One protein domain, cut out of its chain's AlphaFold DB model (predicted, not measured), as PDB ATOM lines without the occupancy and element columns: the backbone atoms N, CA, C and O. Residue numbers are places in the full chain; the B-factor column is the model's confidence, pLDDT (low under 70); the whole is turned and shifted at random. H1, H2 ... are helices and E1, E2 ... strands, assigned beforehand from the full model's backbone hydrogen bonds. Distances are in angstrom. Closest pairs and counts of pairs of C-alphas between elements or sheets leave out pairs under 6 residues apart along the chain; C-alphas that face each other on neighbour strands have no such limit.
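Overview. This is residues 30 to 38 and 60 to 179 of the 191 residues of the protein "C-type lectin domain-containing protein" of Xiphophorus couchianus (Monterrey platyfish) (UniProt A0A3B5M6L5). A compact body is built on a small three-stranded sheet, with H3 over one face and H4 on the opposite face, while a long helical arm, residues 60 to 88, sticks out and makes the length. Beyond the sheet, the body also holds the small hairpin of E4 and E5 and the short helix H5, which is near H4. The printed part has 129 residues, with five named helices and five named strands in the order E1 H1 H2 E2 E3 H3 H4 E4 E5 H5; the class is mixed, helices and strands. The larger sheet is mixed, in the order E1 E3 E2, and the smaller is antiparallel. The whole is loose, with a radius of gyration of the C-alphas of 18.6 A and spans of 61 by 31 by 30 A.

Arrangement. E1, residues 30 to 35, is an edge strand, parallel to the inner strand E3, residues 103 to 108, at 22 degrees; N 33 and O 106 are 2.8 A apart, within hydrogen-bond range. E3 forms a hairpin with the other edge strand, E2, residues 98 to 100, antiparallel at 142 degrees, with N 105 and O 98 2.7 A apart. Residues 31 to 32 of E1 also pair with residues 127 to 128, parallel, and its residues 34 to 35 with residues 149 to 150, antiparallel. H1, residues 63 to 72, is not on this sheet and touches no helix. H2, residues 79 to 94, only grazes the sheet with residues 89 to 93; its closest C-alphas to E2 are those of Tyr 92 and Leu 98, 7.5 A. H3, residues 114 to 123, lies over E1 at a height over the sheet of 8.5 A, slantwise to the strands at 35 degrees on the local plane; the closest C-alphas are those of Leu 32 and Cys 121, 5.9 A. H4, residues 134 to 144, is on the opposite face at a height over the sheet of 7.0 A, in three layers, a sheet with helices on both faces. E4, residues 153 to 155, and E5, residues 162 to 164, form an antiparallel hairpin at 145 degrees, with N 154 and O 163 2.9 A apart. H5, residues 172 to 177, and H4 are close but not clearly touching, their closest C-alphas those of Arg 134 and Phe 177, 5.0 A. Every O i to N i+4 pair is within hydrogen-bond range in H2, H3 and H4, but 1 of 6 in H1, with 1 of 7 O i to N i+3 pairs, and 1 of 2 in H5.

Along the chain. E1 begins at C-alpha 30 (184.769, 149.532, 133.446) and is 16.8 A long; H1 measures 16.0 A. H2, 22.6 A, begins at C-alpha 79 (165.427, 138.625, 141.317). E3 measures 16.2 A, H3 14.3 A and H4 15.3 A. H5 ends at C-alpha 177 (181.293, 161.113, 116.772).

Size, cuts and confidence. The C-alphas of Arg 61 and Gly 158 are the two farthest apart, 63.4 A. Residues 39 to 59 are not printed, and C-alphas 38 and 60 are 43.7 A apart across this cut. Of the links that are printed whole, none is long. The mean pLDDT of the printed part is 70.0, and low confidence, under 70, includes residues 32 to 38, 60 to 90 and 174 to 179.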
ATOM      1  N   MET A  30     184.279 148.426 132.630       63.25
ATOM      2  CA  MET A  30     184.769 149.532 133.446       63.25
ATOM      3  C   MET A  30     185.642 150.423 132.567       63.25
ATOM      4  O   MET A  30     186.710 150.028 132.097       63.25
ATOM      5  N   LYS A  31     185.150 151.631 132.305       72.50
ATOM      6  CA  LYS A  31     185.766 152.630 131.437       72.50
ATOM      7  C   LYS A  31     186.305 153.759 132.296       72.50
ATOM      8  O   LYS A  31     185.567 154.400 133.043       72.50
ATOM      9  N   LEU A  32     187.596 154.028 132.180       66.56
ATOM     10  CA  LEU A  32     188.243 155.055 132.979       66.56
ATOM     11  C   LEU A  32     188.856 156.124 132.082       66.56
ATOM     12  O   LEU A  32     189.433 155.849 131.036       66.56
ATOM     13  N   ALA A  33     188.705 157.370 132.491       61.97
ATOM     14  CA  ALA A  33     189.314 158.512 131.845       61.97
ATOM     15  C   ALA A  33     190.076 159.299 132.923       61.97
ATOM     16  O   ALA A  33     189.696 159.319 134.092       61.97
ATOM     17  N   THR A  34     191.203 159.913 132.592       56.81
ATOM     18  CA  THR A  34     192.008 160.669 133.573       56.81
ATOM     19  C   THR A  34     192.270 162.061 133.047       56.81
ATOM     20  O   THR A  34     192.595 162.186 131.867       56.81
ATOM     21  N   ILE A  35     192.196 163.097 133.878       58.94
ATOM     22  CA  ILE A  35     192.507 164.445 133.398       58.94
ATOM     23  C   ILE A  35     193.955 164.544 132.888       58.94
ATOM     24  O   ILE A  35     194.900 164.059 133.514       58.94
ATOM     25  N   ASN A  36     194.129 165.193 131.741       49.91
ATOM     26  CA  ASN A  36     195.433 165.563 131.212       49.91
ATOM     27  C   ASN A  36     195.843 166.919 131.811       49.91
ATOM     28  O   ASN A  36     194.997 167.749 132.151       49.91
ATOM     29  N   GLY A  37     197.138 167.149 132.010       39.53
ATOM     30  CA  GLY A  37     197.642 168.369 132.632       39.53
ATOM     31  C   GLY A  37     197.137 169.650 131.951       39.53
ATOM     32  O   GLY A  37     197.372 169.860 130.771       39.53
ATOM     33  N   THR A  38     196.472 170.494 132.751       35.69
ATOM     34  CA  THR A  38     196.084 171.906 132.525       35.69
ATOM     35  C   THR A  38     195.201 172.219 131.311       35.69
ATOM     36  O   THR A  38     195.685 172.428 130.207       35.69
ATOM     37  N   CYS A  60     155.028 166.178 145.659       50.03
ATOM     38  CA  CYS A  60     155.209 164.972 146.478       50.03
ATOM     39  C   CYS A  60     153.967 164.056 146.562       50.03
ATOM     40  O   CYS A  60     154.061 162.970 147.119       50.03
ATOM     41  N   ARG A  61     152.796 164.451 146.025       43.91
ATOM     42  CA  ARG A  61     151.564 163.627 146.111       43.91
ATOM     43  C   ARG A  61     151.198 162.856 144.842       43.91
ATOM     44  O   ARG A  61     150.524 161.841 144.950       43.91
ATOM     45  N   GLN A  62     151.662 163.268 143.664       41.91
ATOM     46  CA  GLN A  62     151.373 162.544 142.410       41.91
ATOM     47  C   GLN A  62     152.406 161.460 142.084       41.91
ATOM     48  O   GLN A  62     152.112 160.528 141.340       41.91
ATOM     49  N   ILE A  63     153.585 161.525 142.703       49.56
ATOM     50  CA  ILE A  63     154.654 160.543 142.506       49.56
ATOM     51  C   ILE A  63     154.287 159.183 143.133       49.56
ATOM     52  O   ILE A  63     154.606 158.153 142.551       49.56
ATOM     53  N   CYS A  64     153.532 159.138 144.240       44.22
ATOM     54  CA  CYS A  64     153.160 157.864 144.878       44.22
ATOM     55  C   CYS A  64     152.212 156.991 144.038       44.22
ATOM     56  O   CYS A  64     152.371 155.777 144.031       44.22
ATOM     57  N   ALA A  65     151.271 157.572 143.289       45.59
ATOM     58  CA  ALA A  65     150.316 156.778 142.505       45.59
ATOM     59  C   ALA A  65     150.938 156.190 141.223       45.59
ATOM     60  O   ALA A  65     150.558 155.109 140.778       45.59
ATOM     61  N   PHE A  66     151.936 156.867 140.646       49.62
ATOM     62  CA  PHE A  66     152.652 156.370 139.466       49.62
ATOM     63  C   PHE A  66     153.697 155.297 139.824       49.62
ATOM     64  O   PHE A  66     154.039 154.452 138.997       49.62
ATOM     65  N   LEU A  67     154.161 155.289 141.079       49.50
ATOM     66  CA  LEU A  67     155.086 154.286 141.613       49.50
ATOM     67  C   LEU A  67     154.423 152.931 141.921       49.50
ATOM     68  O   LEU A  67     155.132 151.928 141.969       49.50
ATOM     69  N   GLU A  68     153.094 152.849 142.054       55.34
ATOM     70  CA  GLU A  68     152.410 151.565 142.299       55.34
ATOM     71  C   GLU A  68     152.088 150.770 141.021       55.34
ATOM     72  O   GLU A  68     151.999 149.542 141.063       55.34
ATOM     73  N   LEU A  69     152.002 151.424 139.858       46.66
ATOM     74  CA  LEU A  69     151.746 150.749 138.576       46.66
ATOM     75  C   LEU A  69     153.020 150.331 137.825       46.66
ATOM     76  O   LEU A  69     152.976 149.406 137.020       46.66
ATOM     77  N   GLN A  70     154.174 150.925 138.139       38.53
ATOM     78  CA  GLN A  70     155.473 150.480 137.611       38.53
ATOM     79  C   GLN A  70     155.961 149.176 138.278       38.53
ATOM     80  O   GLN A  70     156.795 148.468 137.721       38.53
ATOM     81  N   PHE A  71     155.419 148.814 139.448       42.34
ATOM     82  CA  PHE A  71     155.886 147.662 140.227       42.34
ATOM     83  C   PHE A  71     155.310 146.304 139.772       42.34
ATOM     84  O   PHE A  71     155.792 145.262 140.208       42.34
ATOM     85  N   ARG A  72     154.296 146.279 138.888       45.53
ATOM     86  CA  ARG A  72     153.574 145.041 138.514       45.53
ATOM     87  C   ARG A  72     154.004 144.353 137.211       45.53
ATOM     88  O   ARG A  72     153.483 143.278 136.950       45.53
ATOM     89  N   LEU A  73     154.944 144.881 136.418       40.03
ATOM     90  CA  LEU A  73     155.262 144.299 135.094       40.03
ATOM     91  C   LEU A  73     156.723 143.890 134.839       40.03
ATOM     92  O   LEU A  73     157.121 143.805 133.683       40.03
ATOM     93  N   GLN A  74     157.535 143.579 135.858       39.69
ATOM     94  CA  GLN A  74     158.875 142.997 135.607       39.69
ATOM     95  C   GLN A  74     159.295 141.867 136.569       39.69
ATOM     96  O   GLN A  74     160.459 141.474 136.591       39.69
ATOM     97  N   TYR A  75     158.366 141.303 137.351       50.38
ATOM     98  CA  TYR A  75     158.664 140.310 138.398       50.38
ATOM     99  C   TYR A  75     158.598 138.835 137.957       50.38
ATOM    100  O   TYR A  75     158.354 137.965 138.786       50.38
ATOM    101  N   GLU A  76     158.893 138.527 136.691       46.91
ATOM    102  CA  GLU A  76     159.120 137.141 136.234       46.91
ATOM    103  C   GLU A  76     160.459 136.988 135.495       46.91
ATOM    104  O   GLU A  76     160.556 136.455 134.395       46.91
ATOM    105  N   GLY A  77     161.538 137.460 136.128       52.41
ATOM    106  CA  GLY A  77     162.901 137.219 135.655       52.41
ATOM    107  C   GLY A  77     163.975 137.582 136.685       52.41
ATOM    108  O   GLY A  77     164.264 138.748 136.913       52.41
ATOM    109  N   ASN A  78     164.600 136.571 137.300       54.72
ATOM    110  CA  ASN A  78     165.900 136.642 137.996       54.72
ATOM    111  C   ASN A  78     166.118 137.738 139.076       54.72
ATOM    112  O   ASN A  78     167.104 138.477 139.066       54.72
ATOM    113  N   ILE A  79     165.297 137.740 140.130       56.25
ATOM    114  CA  ILE A  79     165.427 138.625 141.317       56.25
ATOM    115  C   ILE A  79     166.819 138.559 141.988       56.25
ATOM    116  O   ILE A  79     167.312 139.560 142.513       56.25
ATOM    117  N   LYS A  80     167.494 137.396 141.971       49.31
ATOM    118  CA  LYS A  80     168.861 137.249 142.515       49.31
ATOM    119  C   LYS A  80     169.893 138.054 141.722       49.31
ATOM    120  O   LYS A  80     170.793 138.638 142.324       49.31
ATOM    121  N   LEU A  81     169.750 138.093 140.398       51.75
ATOM    122  CA  LEU A  81     170.647 138.827 139.509       51.75
ATOM    123  C   LEU A  81     170.445 140.335 139.681       51.75
ATOM    124  O   LEU A  81     171.420 141.054 139.857       51.75
ATOM    125  N   ILE A  82     169.188 140.781 139.772       53.75
ATOM    126  CA  ILE A  82     168.829 142.187 140.012       53.75
ATOM    127  C   ILE A  82     169.353 142.672 141.374       53.75
ATOM    128  O   ILE A  82     169.928 143.755 141.466       53.75
ATOM    129  N   ARG A  83     169.228 141.868 142.442       51.75
ATOM    130  CA  ARG A  83     169.797 142.218 143.759       51.75
ATOM    131  C   ARG A  83     171.319 142.316 143.727       51.75
ATOM    132  O   ARG A  83     171.871 143.266 144.268       51.75
ATOM    133  N   ARG A  84     171.997 141.348 143.107       55.91
ATOM    134  CA  ARG A  84     173.465 141.319 143.029       55.91
ATOM    135  C   ARG A  84     174.002 142.477 142.184       55.91
ATOM    136  O   ARG A  84     174.957 143.118 142.606       55.91
ATOM    137  N   PHE A  85     173.320 142.789 141.083       60.03
ATOM    138  CA  PHE A  85     173.568 143.963 140.252       60.03
ATOM    139  C   PHE A  85     173.375 145.268 141.039       60.03
ATOM    140  O   PHE A  85     174.264 146.108 141.048       60.03
ATOM    141  N   ASN A  86     172.284 145.422 141.796       58.72
ATOM    142  CA  ASN A  86     172.074 146.613 142.631       58.72
ATOM    143  C   ASN A  86     173.127 146.772 143.742       58.72
ATOM    144  O   ASN A  86     173.523 147.896 144.044       58.72
ATOM    145  N   ILE A  87     173.616 145.671 144.326       59.66
ATOM    146  CA  ILE A  87     174.686 145.707 145.336       59.66
ATOM    147  C   ILE A  87     176.012 146.153 144.709       59.66
ATOM    148  O   ILE A  87     176.653 147.058 145.243       59.66
ATOM    149  N   SER A  88     176.413 145.569 143.573       65.38
ATOM    150  CA  SER A  88     177.651 145.963 142.887       65.38
ATOM    151  C   SER A  88     177.581 147.406 142.394       65.38
ATOM    152  O   SER A  88     178.490 148.192 142.646       65.38
ATOM    153  N   THR A  89     176.467 147.794 141.772       66.69
ATOM    154  CA  THR A  89     176.248 149.159 141.284       66.69
ATOM    155  C   THR A  89     176.292 150.164 142.433       66.69
ATOM    156  O   THR A  89     176.964 151.186 142.320       66.69
ATOM    157  N   GLY A  90     175.679 149.855 143.582       68.62
ATOM    158  CA  GLY A  90     175.748 150.701 144.777       68.62
ATOM    159  C   GLY A  90     177.175 150.925 145.291       68.62
ATOM    160  O   GLY A  90     177.524 152.050 145.645       68.62
ATOM    161  N   GLN A  91     178.024 149.892 145.284       74.12
ATOM    162  CA  GLN A  91     179.428 150.010 145.702       74.12
ATOM    163  C   GLN A  91     180.253 150.893 144.755       74.12
ATOM    164  O   GLN A  91     181.044 151.717 145.215       74.12
ATOM    165  N   TYR A  92     180.066 150.757 143.440       74.12
ATOM    166  CA  TYR A  92     180.773 151.578 142.452       74.12
ATOM    167  C   TYR A  92     180.337 153.046 142.504       74.12
ATOM    168  O   TYR A  92     181.189 153.937 142.477       74.12
ATOM    169  N   LEU A  93     179.039 153.310 142.684       75.88
ATOM    170  CA  LEU A  93     178.521 154.670 142.865       75.88
ATOM    171  C   LEU A  93     179.119 155.353 144.108       75.88
ATOM    172  O   LEU A  93     179.506 156.518 144.039       75.88
ATOM    173  N   GLN A  94     179.272 154.630 145.226       74.56
ATOM    174  CA  GLN A  94     179.919 155.164 146.437       74.56
ATOM    175  C   GLN A  94     181.397 155.519 146.220       74.56
ATOM    176  O   GLN A  94     181.899 156.462 146.826       74.56
ATOM    177  N   LYS A  95     182.088 154.800 145.327       75.12
ATOM    178  CA  LYS A  95     183.472 155.085 144.914       75.12
ATOM    179  C   LYS A  95     183.579 156.191 143.850       75.12
ATOM    180  O   LYS A  95     184.684 156.506 143.414       75.12
ATOM    181  N   GLY A  96     182.459 156.783 143.431       77.44
ATOM    182  CA  GLY A  96     182.419 157.872 142.453       77.44
ATOM    183  C   GLY A  96     182.406 157.426 140.987       77.44
ATOM    184  O   GLY A  96     182.643 158.255 140.110       77.44
ATOM    185  N   TRP A  97     182.136 156.149 140.704       82.56
ATOM    186  CA  TRP A  97     181.849 155.692 139.342       82.56
ATOM    187  C   TRP A  97     180.423 156.074 138.949       82.56
ATOM    188  O   TRP A  97     179.544 156.167 139.800       82.56
ATOM    189  N   LEU A  98     180.173 156.249 137.656       83.88
ATOM    190  CA  LEU A  98     178.854 156.536 137.099       83.88
ATOM    191  C   LEU A  98     178.430 155.435 136.142       83.88
ATOM    192  O   LEU A  98     179.238 154.958 135.358       83.88
ATOM    193  N   TYR A  99     177.160 155.052 136.181       80.19
ATOM    194  CA  TYR A  99     176.621 154.035 135.284       80.19
ATOM    195  C   TYR A  99     175.920 154.679 134.086       80.19
ATOM    196  O   TYR A  99     175.042 155.525 134.265       80.19
ATOM    197  N   PHE A 100     176.274 154.256 132.873       81.06
ATOM    198  CA  PHE A 100     175.607 154.662 131.636       81.06
ATOM    199  C   PHE A 100     175.683 153.529 130.602       81.06
ATOM    200  O   PHE A 100     176.740 152.939 130.425       81.06
ATOM    201  N   ARG A 101     174.566 153.201 129.931       79.81
ATOM    202  CA  ARG A 101     174.484 152.176 128.861       79.81
ATOM    203  C   ARG A 101     175.360 150.933 129.112       79.81
ATOM    204  O   ARG A 101     176.232 150.596 128.316       79.81
ATOM    205  N   ASP A 102     175.136 150.293 130.257       79.56
ATOM    206  CA  ASP A 102     175.769 149.019 130.634       79.56
ATOM    207  C   ASP A 102     177.281 149.074 130.886       79.56
ATOM    208  O   ASP A 102     177.957 148.048 130.957       79.56
ATOM    209  N   SER A 103     177.813 150.279 131.087       80.94
ATOM    210  CA  SER A 103     179.211 150.520 131.438       80.94
ATOM    211  C   SER A 103     179.324 151.423 132.666       80.94
ATOM    212  O   SER A 103     178.477 152.288 132.914       80.94
ATOM    213  N   PHE A 104     180.392 151.223 133.437       82.38
ATOM    214  CA  PHE A 104     180.765 152.119 134.529       82.38
ATOM    215  C   PHE A 104     181.862 153.068 134.066       82.38
ATOM    216  O   PHE A 104     182.830 152.641 133.447       82.38
ATOM    217  N   TYR A 105     181.729 154.340 134.411       81.38
ATOM    218  CA  TYR A 105     182.621 155.414 134.006       81.38
ATOM    219  C   TYR A 105     183.233 156.085 135.220       81.38
ATOM    220  O   TYR A 105     182.525 156.427 136.167       81.38
ATOM    221  N   TYR A 106     184.534 156.336 135.173       82.69
ATOM    222  CA  TYR A 106     185.224 157.106 136.199       82.69
ATOM    223  C   TYR A 106     186.169 158.115 135.569       82.69
ATOM    224  O   TYR A 106     186.939 157.771 134.673       82.69
ATOM    225  N   ILE A 107     186.128 159.357 136.058       80.62
ATOM    226  CA  ILE A 107     187.095 160.389 135.683       80.62
ATOM    227  C   ILE A 107     188.022 160.657 136.864       80.62
ATOM    228  O   ILE A 107     187.614 161.250 137.864       80.62
ATOM    229  N   SER A 108     189.288 160.254 136.742       77.19
ATOM    230  CA  SER A 108     190.300 160.577 137.749       77.19
ATOM    231  C   SER A 108     190.602 162.070 137.733       77.19
ATOM    232  O   SER A 108     190.907 162.648 136.688       77.19
ATOM    233  N   SER A 109     190.598 162.678 138.917       73.94
ATOM    234  CA  SER A 109     191.014 164.063 139.147       73.94
ATOM    235  C   SER A 109     192.534 164.241 139.215       73.94
ATOM    236  O   SER A 109     193.007 165.361 139.404       73.94
ATOM    237  N   THR A 110     193.314 163.165 139.078       75.00
ATOM    238  CA  THR A 110     194.779 163.230 139.119       75.00
ATOM    239  C   THR A 110     195.361 163.352 137.718       75.00
ATOM    240  O   THR A 110     194.988 162.609 136.812       75.00
ATOM    241  N   LYS A 111     196.298 164.290 137.552       75.88
ATOM    242  CA  LYS A 111     197.047 164.465 136.304       75.88
ATOM    243  C   LYS A 111     198.009 163.294 136.127       75.88
ATOM    244  O   LYS A 111     198.745 162.962 137.057       75.88
ATOM    245  N   LYS A 112     197.986 162.684 134.947       76.38
ATOM    246  CA  LYS A 112     198.840 161.556 134.558       76.38
ATOM    247  C   LYS A 112     199.185 161.671 133.075       76.38
ATOM    248  O   LYS A 112     198.454 162.315 132.323       76.38
ATOM    249  N   THR A 113     200.295 161.078 132.654       81.56
ATOM    250  CA  THR A 113     200.569 160.818 131.231       81.56
ATOM    251  C   THR A 113     199.650 159.714 130.705       81.56
ATOM    252  O   THR A 113     199.136 158.928 131.497       81.56
ATOM    253  N   TRP A 114     199.465 159.604 129.385       81.25
ATOM    254  CA  TRP A 114     198.619 158.553 128.798       81.25
ATOM    255  C   TRP A 114     199.003 157.144 129.288       81.25
ATOM    256  O   TRP A 114     198.139 156.359 129.681       81.25
ATOM    257  N   ASP A 115     200.304 156.840 129.342       82.56
ATOM    258  CA  ASP A 115     200.798 155.537 129.798       82.56
ATOM    259  C   ASP A 115     200.535 155.296 131.292       82.56
ATOM    260  O   ASP A 115     200.141 154.199 131.691       82.56
ATOM    261  N   GLU A 116     200.721 156.311 132.140       82.75
ATOM    262  CA  GLU A 116     200.407 156.224 133.572       82.75
ATOM    263  C   GLU A 116     198.909 156.082 133.823       82.75
ATOM    264  O   GLU A 116     198.504 155.358 134.736       82.75
ATOM    265  N   SER A 117     198.097 156.759 133.015       80.25
ATOM    266  CA  SER A 117     196.645 156.671 133.032       80.25
ATOM    267  C   SER A 117     196.191 155.267 132.694       80.25
ATOM    268  O   SER A 117     195.477 154.674 133.493       80.25
ATOM    269  N   ARG A 118     196.680 154.680 131.595       82.38
ATOM    270  CA  ARG A 118     196.357 153.293 131.248       82.38
ATOM    271  C   ARG A 118     196.793 152.315 132.334       82.38
ATOM    272  O   ARG A 118     196.004 151.476 132.753       82.38
ATOM    273  N   LYS A 119     198.015 152.459 132.861       84.50
ATOM    274  CA  LYS A 119     198.499 151.648 133.995       84.50
ATOM    275  C   LYS A 119     197.649 151.817 135.253       84.50
ATOM    276  O   LYS A 119     197.624 150.922 136.089       84.50
ATOM    277  N   TYR A 120     197.037 152.979 135.460       81.12
ATOM    278  CA  TYR A 120     196.106 153.204 136.561       81.12
ATOM    279  C   TYR A 120     194.766 152.513 136.293       81.12
ATOM    280  O   TYR A 120     194.314 151.778 137.161       81.12
ATOM    281  N   CYS A 121     194.192 152.651 135.091       81.25
ATOM    282  CA  CYS A 121     192.965 151.944 134.708       81.25
ATOM    283  C   CYS A 121     193.110 150.433 134.915       81.25
ATOM    284  O   CYS A 121     192.297 149.831 135.606       81.25
ATOM    285  N   LEU A 122     194.197 149.851 134.395       84.19
ATOM    286  CA  LEU A 122     194.455 148.411 134.466       84.19
ATOM    287  C   LEU A 122     194.641 147.904 135.902       84.19
ATOM    288  O   LEU A 122     194.393 146.735 136.169       84.19
ATOM    289  N   ARG A 123     195.078 148.766 136.832       82.62
ATOM    290  CA  ARG A 123     195.165 148.431 138.265       82.62
ATOM    291  C   ARG A 123     193.807 148.430 138.963       82.62
ATOM    292  O   ARG A 123     193.676 147.790 139.997       82.62
ATOM    293  N   GLU A 124     192.832 149.139 138.410       78.88
ATOM    294  CA  GLU A 124     191.461 149.245 138.918       78.88
ATOM    295  C   GLU A 124     190.498 148.302 138.167       78.88
ATOM    296  O   GLU A 124     189.297 148.565 138.124       78.88
ATOM    297  N   ASP A 125     191.021 147.240 137.537       81.75
ATOM    298  CA  ASP A 125     190.265 146.294 136.699       81.75
ATOM    299  C   ASP A 125     189.442 146.979 135.580       81.75
ATOM    300  O   ASP A 125     188.364 146.526 135.189       81.75
ATOM    301  N   ALA A 126     189.967 148.087 135.050       85.50
ATOM    302  CA  ALA A 126     189.378 148.899 133.988       85.50
ATOM    303  C   ALA A 126     190.375 149.125 132.835       85.50
ATOM    304  O   ALA A 126     191.566 148.840 132.949       85.50
ATOM    305  N   ASP A 127     189.929 149.714 131.723       84.50
ATOM    306  CA  ASP A 127     190.839 150.268 130.704       84.50
ATOM    307  C   ASP A 127     190.421 151.702 130.344       84.50
ATOM    308  O   ASP A 127     189.381 152.212 130.783       84.50
ATOM    309  N   LEU A 128     191.269 152.396 129.587       81.69
ATOM    310  CA  LEU A 128     190.950 153.724 129.095       81.69
ATOM    311  C   LEU A 128     189.696 153.704 128.211       81.69
ATOM    312  O   LEU A 128     189.481 152.801 127.405       81.69
ATOM    313  N   LEU A 129     188.886 154.751 128.344       82.81
ATOM    314  CA  LEU A 129     187.622 154.914 127.634       82.81
ATOM    315  C   LEU A 129     187.760 154.752 126.106       82.81
ATOM    316  O   LEU A 129     188.440 155.541 125.452       82.81
ATOM    317  N   ILE A 130     187.008 153.808 125.537       82.00
ATOM    318  CA  ILE A 130     186.710 153.728 124.099       82.00
ATOM    319  C   ILE A 130     185.311 154.297 123.869       82.00
ATOM    320  O   ILE A 130     184.364 153.860 124.528       82.00
ATOM    321  N   ILE A 131     185.187 155.252 122.947       77.81
ATOM    322  CA  ILE A 131     183.921 155.920 122.620       77.81
ATOM    323  C   ILE A 131     183.270 155.202 121.445       77.81
ATOM    324  O   ILE A 131     183.745 155.309 120.321       77.81
ATOM    325  N   ASN A 132     182.162 154.511 121.696       79.06
ATOM    326  CA  ASN A 132     181.459 153.676 120.722       79.06
ATOM    327  C   ASN A 132     180.252 154.367 120.074       79.06
ATOM    328  O   ASN A 132     179.760 153.904 119.041       79.06
ATOM    329  N   SER A 133     179.750 155.458 120.661       80.88
ATOM    330  CA  SER A 133     178.589 156.176 120.130       80.88
ATOM    331  C   SER A 133     178.624 157.679 120.414       80.88
ATOM    332  O   SER A 133     179.348 158.159 121.286       80.88
ATOM    333  N   ARG A 134     177.794 158.437 119.685       78.31
ATOM    334  CA  ARG A 134     177.616 159.880 119.907       78.31
ATOM    335  C   ARG A 134     177.023 160.182 121.285       78.31
ATOM    336  O   ARG A 134     177.364 161.192 121.889       78.31
ATOM    337  N   GLU A 135     176.147 159.322 121.793       82.50
ATOM    338  CA  GLU A 135     175.567 159.504 123.128       82.50
ATOM    339  C   GLU A 135     176.617 159.299 124.218       82.50
ATOM    340  O   GLU A 135     176.627 160.046 125.191       82.50
ATOM    341  N   GLU A 136     177.529 158.339 124.032       80.00
ATOM    342  CA  GLU A 136     178.672 158.150 124.924       80.00
ATOM    343  C   GLU A 136     179.620 159.353 124.875       80.00
ATOM    344  O   GLU A 136     180.007 159.853 125.926       80.00
ATOM    345  N   GLN A 137     179.908 159.894 123.686       79.88
ATOM    346  CA  GLN A 137     180.681 161.136 123.559       79.88
ATOM    347  C   GLN A 137     180.036 162.283 124.348       79.88
ATOM    348  O   GLN A 137     180.689 162.909 125.177       79.88
ATOM    349  N   ASN A 138     178.740 162.528 124.136       79.94
ATOM    350  CA  ASN A 138     178.016 163.604 124.813       79.94
ATOM    351  C   ASN A 138     178.008 163.424 126.337       79.94
ATOM    352  O   ASN A 138     178.173 164.396 127.075       79.94
ATOM    353  N   PHE A 139     177.829 162.187 126.810       81.06
ATOM    354  CA  PHE A 139     177.879 161.858 128.232       81.06
ATOM    355  C   PHE A 139     179.250 162.189 128.833       81.06
ATOM    356  O   PHE A 139     179.328 162.810 129.893       81.06
ATOM    357  N   ILE A 140     180.332 161.844 128.135       77.31
ATOM    358  CA  ILE A 140     181.700 162.081 128.601       77.31
ATOM    359  C   ILE A 140     182.069 163.559 128.579       77.31
ATOM    360  O   ILE A 140     182.666 164.026 129.543       77.31
ATOM    361  N   THR A 141     181.666 164.312 127.553       75.62
ATOM    362  CA  THR A 141     181.853 165.772 127.508       75.62
ATOM    363  C   THR A 141     181.167 166.461 128.695       75.62
ATOM    364  O   THR A 141     181.765 167.302 129.368       75.62
ATOM    365  N   GLN A 142     179.935 166.056 129.025       79.44
ATOM    366  CA  GLN A 142     179.227 166.582 130.198       79.44
ATOM    367  C   GLN A 142     179.907 166.174 131.510       79.44
ATOM    368  O   GLN A 142     180.026 166.982 132.435       79.44
ATOM    369  N   LEU A 143     180.379 164.927 131.592       78.75
ATOM    370  CA  LEU A 143     181.024 164.391 132.784       78.75
ATOM    371  C   LEU A 143     182.393 165.031 133.052       78.75
ATOM    372  O   LEU A 143     182.723 165.333 134.202       78.75
ATOM    373  N   SER A 144     183.181 165.275 132.006       73.56
ATOM    374  CA  SER A 144     184.493 165.917 132.109       73.56
ATOM    375  C   SER A 144     184.390 167.414 132.405       73.56
ATOM    376  O   SER A 144     185.374 167.999 132.863       73.56
ATOM    377  N   ARG A 145     183.210 168.029 132.218       76.62
ATOM    378  CA  ARG A 145     182.995 169.485 132.306       76.62
ATOM    379  C   ARG A 145     183.969 170.238 131.399       76.62
ATOM    380  O   ARG A 145     184.671 171.138 131.860       76.62
ATOM    381  N   ASP A 146     184.078 169.772 130.157       69.25
ATOM    382  CA  ASP A 146     184.978 170.308 129.127       69.25
ATOM    383  C   ASP A 146     186.475 170.266 129.504       69.25
ATOM    384  O   ASP A 146     187.314 170.956 128.915       69.25
ATOM    385  N   LYS A 147     186.850 169.443 130.495       70.94
ATOM    386  CA  LYS A 147     188.253 169.225 130.857       70.94
ATOM    387  C   LYS A 147     188.907 168.229 129.914       70.94
ATOM    388  O   LYS A 147     188.373 167.153 129.639       70.94
ATOM    389  N   LEU A 148     190.145 168.548 129.547       71.81
ATOM    390  CA  LEU A 148     191.037 167.642 128.837       71.81
ATOM    391  C   LEU A 148     191.207 166.337 129.609       71.81
ATOM    392  O   LEU A 148     191.720 166.331 130.730       71.81
ATOM    393  N   THR A 149     190.796 165.236 128.989       72.75
ATOM    394  CA  THR A 149     190.790 163.915 129.609       72.75
ATOM    395  C   THR A 149     191.376 162.895 128.637       72.75
ATOM    396  O   THR A 149     191.051 162.889 127.454       72.75
ATOM    397  N   TRP A 150     192.268 162.039 129.124       79.62
ATOM    398  CA  TRP A 150     192.812 160.935 128.349       79.62
ATOM    399  C   TRP A 150     191.731 159.900 128.057       79.62
ATOM    400  O   TRP A 150     191.066 159.409 128.972       79.62
ATOM    401  N   ILE A 151     191.617 159.554 126.780       80.06
ATOM    402  CA  ILE A 151     190.814 158.443 126.274       80.06
ATOM    403  C   ILE A 151     191.732 157.317 125.798       80.06
ATOM    404  O   ILE A 151     192.947 157.489 125.675       80.06
ATOM    405  N   GLY A 152     191.151 156.165 125.479       81.81
ATOM    406  CA  GLY A 152     191.865 154.971 125.038       81.81
ATOM    407  C   GLY A 152     192.474 155.062 123.644       81.81
ATOM    408  O   GLY A 152     192.816 154.033 123.082       81.81
ATOM    409  N   LEU A 153     192.604 156.256 123.073       80.94
ATOM    410  CA  LEU A 153     193.171 156.474 121.753       80.94
ATOM    411  C   LEU A 153     194.633 156.919 121.868       80.94
ATOM    412  O   LEU A 153     194.941 157.846 122.616       80.94
ATOM    413  N   ARG A 154     195.527 156.289 121.102       80.38
ATOM    414  CA  ARG A 154     196.946 156.665 120.997       80.38
ATOM    415  C   ARG A 154     197.427 156.637 119.555       80.38
ATOM    416  O   ARG A 154     196.946 155.849 118.745       80.38
ATOM    417  N   GLU A 155     198.427 157.452 119.258       78.94
ATOM    418  CA  GLU A 155     199.146 157.395 117.988       78.94
ATOM    419  C   GLU A 155     200.199 156.273 118.025       78.94
ATOM    420  O   GLU A 155     200.922 156.093 119.013       78.94
ATOM    421  N   LEU A 156     200.300 155.507 116.940       75.38
ATOM    422  CA  LEU A 156     201.441 154.643 116.661       75.38
ATOM    423  C   LEU A 156     202.611 155.531 116.240       75.38
ATOM    424  O   LEU A 156     202.574 156.156 115.177       75.38
ATOM    425  N   SER A 157     203.637 155.575 117.088       77.31
ATOM    426  CA  SER A 157     204.819 156.428 116.958       77.31
ATOM    427  C   SER A 157     205.315 156.539 115.512       77.31
ATOM    428  O   SER A 157     205.783 155.564 114.934       77.31
ATOM    429  N   GLY A 158     205.201 157.739 114.936       70.25
ATOM    430  CA  GLY A 158     205.742 158.071 113.614       70.25
ATOM    431  C   GLY A 158     204.930 157.590 112.409       70.25
ATOM    432  O   GLY A 158     205.408 157.725 111.290       70.25
ATOM    433  N   THR A 159     203.728 157.039 112.601       69.62
ATOM    434  CA  THR A 159     202.934 156.460 111.497       69.62
ATOM    435  C   THR A 159     201.660 157.232 111.157       69.62
ATOM    436  O   THR A 159     200.958 156.825 110.236       69.62
ATOM    437  N   GLU A 160     201.322 158.290 111.908       70.56
ATOM    438  CA  GLU A 160     200.046 159.033 111.819       70.56
ATOM    439  C   GLU A 160     198.787 158.150 111.966       70.56
ATOM    440  O   GLU A 160     197.656 158.597 111.761       70.56
ATOM    441  N   ARG A 161     198.963 156.882 112.362       74.81
ATOM    442  CA  ARG A 161     197.886 155.922 112.597       74.81
ATOM    443  C   ARG A 161     197.500 155.948 114.061       74.81
ATOM    444  O   ARG A 161     198.348 155.837 114.945       74.81
ATOM    445  N   TRP A 162     196.203 156.033 114.308       78.06
ATOM    446  CA  TRP A 162     195.637 156.016 115.648       78.06
ATOM    447  C   TRP A 162     195.030 154.651 115.939       78.06
ATOM    448  O   TRP A 162     194.332 154.085 115.096       78.06
ATOM    449  N   ILE A 163     195.303 154.138 117.133       82.00
ATOM    450  CA  ILE A 163     194.786 152.865 117.626       82.00
ATOM    451  C   ILE A 163     194.136 153.056 118.987       82.00
ATOM    452  O   ILE A 163     194.583 153.864 119.809       82.00
ATOM    453  N   TRP A 164     193.078 152.297 119.211       83.19
ATOM    454  CA  TRP A 164     192.430 152.168 120.500       83.19
ATOM    455  C   TRP A 164     193.196 151.190 121.402       83.19
ATOM    456  O   TRP A 164     194.034 150.408 120.947       83.19
ATOM    457  N   VAL A 165     192.919 151.228 122.706       81.62
ATOM    458  CA  VAL A 165     193.525 150.327 123.698       81.62
ATOM    459  C   VAL A 165     193.194 148.849 123.464       81.62
ATOM    460  O   VAL A 165     193.991 148.000 123.865       81.62
ATOM    461  N   ASP A 166     192.095 148.555 122.766       83.19
ATOM    462  CA  ASP A 166     191.693 147.217 122.306       83.19
ATOM    463  C   ASP A 166     192.421 146.761 121.023       83.19
ATOM    464  O   ASP A 166     192.230 145.638 120.560       83.19
ATOM    465  N   GLY A 167     193.272 147.617 120.446       84.75
ATOM    466  CA  GLY A 167     194.007 147.356 119.210       84.75
ATOM    467  C   GLY A 167     193.238 147.694 117.932       84.75
ATOM    468  O   GLY A 167     193.809 147.585 116.845       84.75
ATOM    469  N   ALA A 168     191.981 148.140 118.022       83.81
ATOM    470  CA  ALA A 168     191.216 148.538 116.849       83.81
ATOM    471  C   ALA A 168     191.773 149.847 116.250       83.81
ATOM    472  O   ALA A 168     192.076 150.793 116.985       83.81
ATOM    473  N   PRO A 169     191.898 149.955 114.914       83.44
ATOM    474  CA  PRO A 169     192.291 151.207 114.280       83.44
ATOM    475  C   PRO A 169     191.181 152.258 114.406       83.44
ATOM    476  O   PRO A 169     189.988 151.942 114.395       83.44
ATOM    477  N   LEU A 170     191.564 153.536 114.463       79.62
ATOM    478  CA  LEU A 170     190.612 154.638 114.361       79.62
ATOM    479  C   LEU A 170     189.961 154.629 112.971       79.62
ATOM    480  O   LEU A 170     190.632 154.812 111.957       79.62
ATOM    481  N   THR A 171     188.645 154.444 112.923       78.25
ATOM    482  CA  THR A 171     187.869 154.474 111.674       78.25
ATOM    483  C   THR A 171     187.168 155.814 111.467       78.25
ATOM    484  O   THR A 171     186.911 156.566 112.411       78.25
ATOM    485  N   GLU A 172     186.781 156.101 110.222       71.88
ATOM    486  CA  GLU A 172     186.054 157.326 109.867       71.88
ATOM    487  C   GLU A 172     184.729 157.482 110.623       71.88
ATOM    488  O   GLU A 172     184.304 158.599 110.919       71.88
ATOM    489  N   ARG A 173     184.100 156.361 110.993       71.94
ATOM    490  CA  ARG A 173     182.873 156.348 111.791       71.94
ATOM    491  C   ARG A 173     183.076 157.014 113.153       71.94
ATOM    492  O   ARG A 173     182.194 157.736 113.602       71.94
ATOM    493  N   PHE A 174     184.240 156.832 113.778       68.31
ATOM    494  CA  PHE A 174     184.561 157.480 115.051       68.31
ATOM    495  C   PHE A 174     184.834 158.980 114.890       68.31
ATOM    496  O   PHE A 174     184.443 159.765 115.752       68.31
ATOM    497  N   LEU A 175     185.413 159.409 113.763       67.88
ATOM    498  CA  LEU A 175     185.619 160.836 113.475       67.88
ATOM    499  C   LEU A 175     184.290 161.614 113.426       67.88
ATOM    500  O   LEU A 175     184.240 162.768 113.851       67.88
ATOM    501  N   LEU A 176     183.202 160.967 112.983       66.75
ATOM    502  CA  LEU A 176     181.847 161.541 112.985       66.75
ATOM    503  C   LEU A 176     181.279 161.761 114.396       66.75
ATOM    504  O   LEU A 176     180.435 162.643 114.591       66.75
ATOM    505  N   PHE A 177     181.701 160.955 115.374       60.91
ATOM    506  CA  PHE A 177     181.293 161.113 116.772       60.91
ATOM    507  C   PHE A 177     182.094 162.212 117.461       60.91
ATOM    508  O   PHE A 177     181.522 163.002 118.202       60.91
ATOM    509  N   LEU A 178     183.388 162.303 117.154       63.09
ATOM    510  CA  LEU A 178     184.307 163.267 117.754       63.09
ATOM    511  C   LEU A 178     184.255 164.663 117.101       63.09
ATOM    512  O   LEU A 178     184.962 165.571 117.528       63.09
ATOM    513  N   ASN A 179     183.442 164.849 116.053       62.19
ATOM    514  CA  ASN A 179     183.372 166.081 115.257       62.19
ATOM    515  C   ASN A 179     184.743 166.526 114.693       62.19
ATOM    516  O   ASN A 179     185.042 167.717 114.568       62.19
TER     517      ASN A 179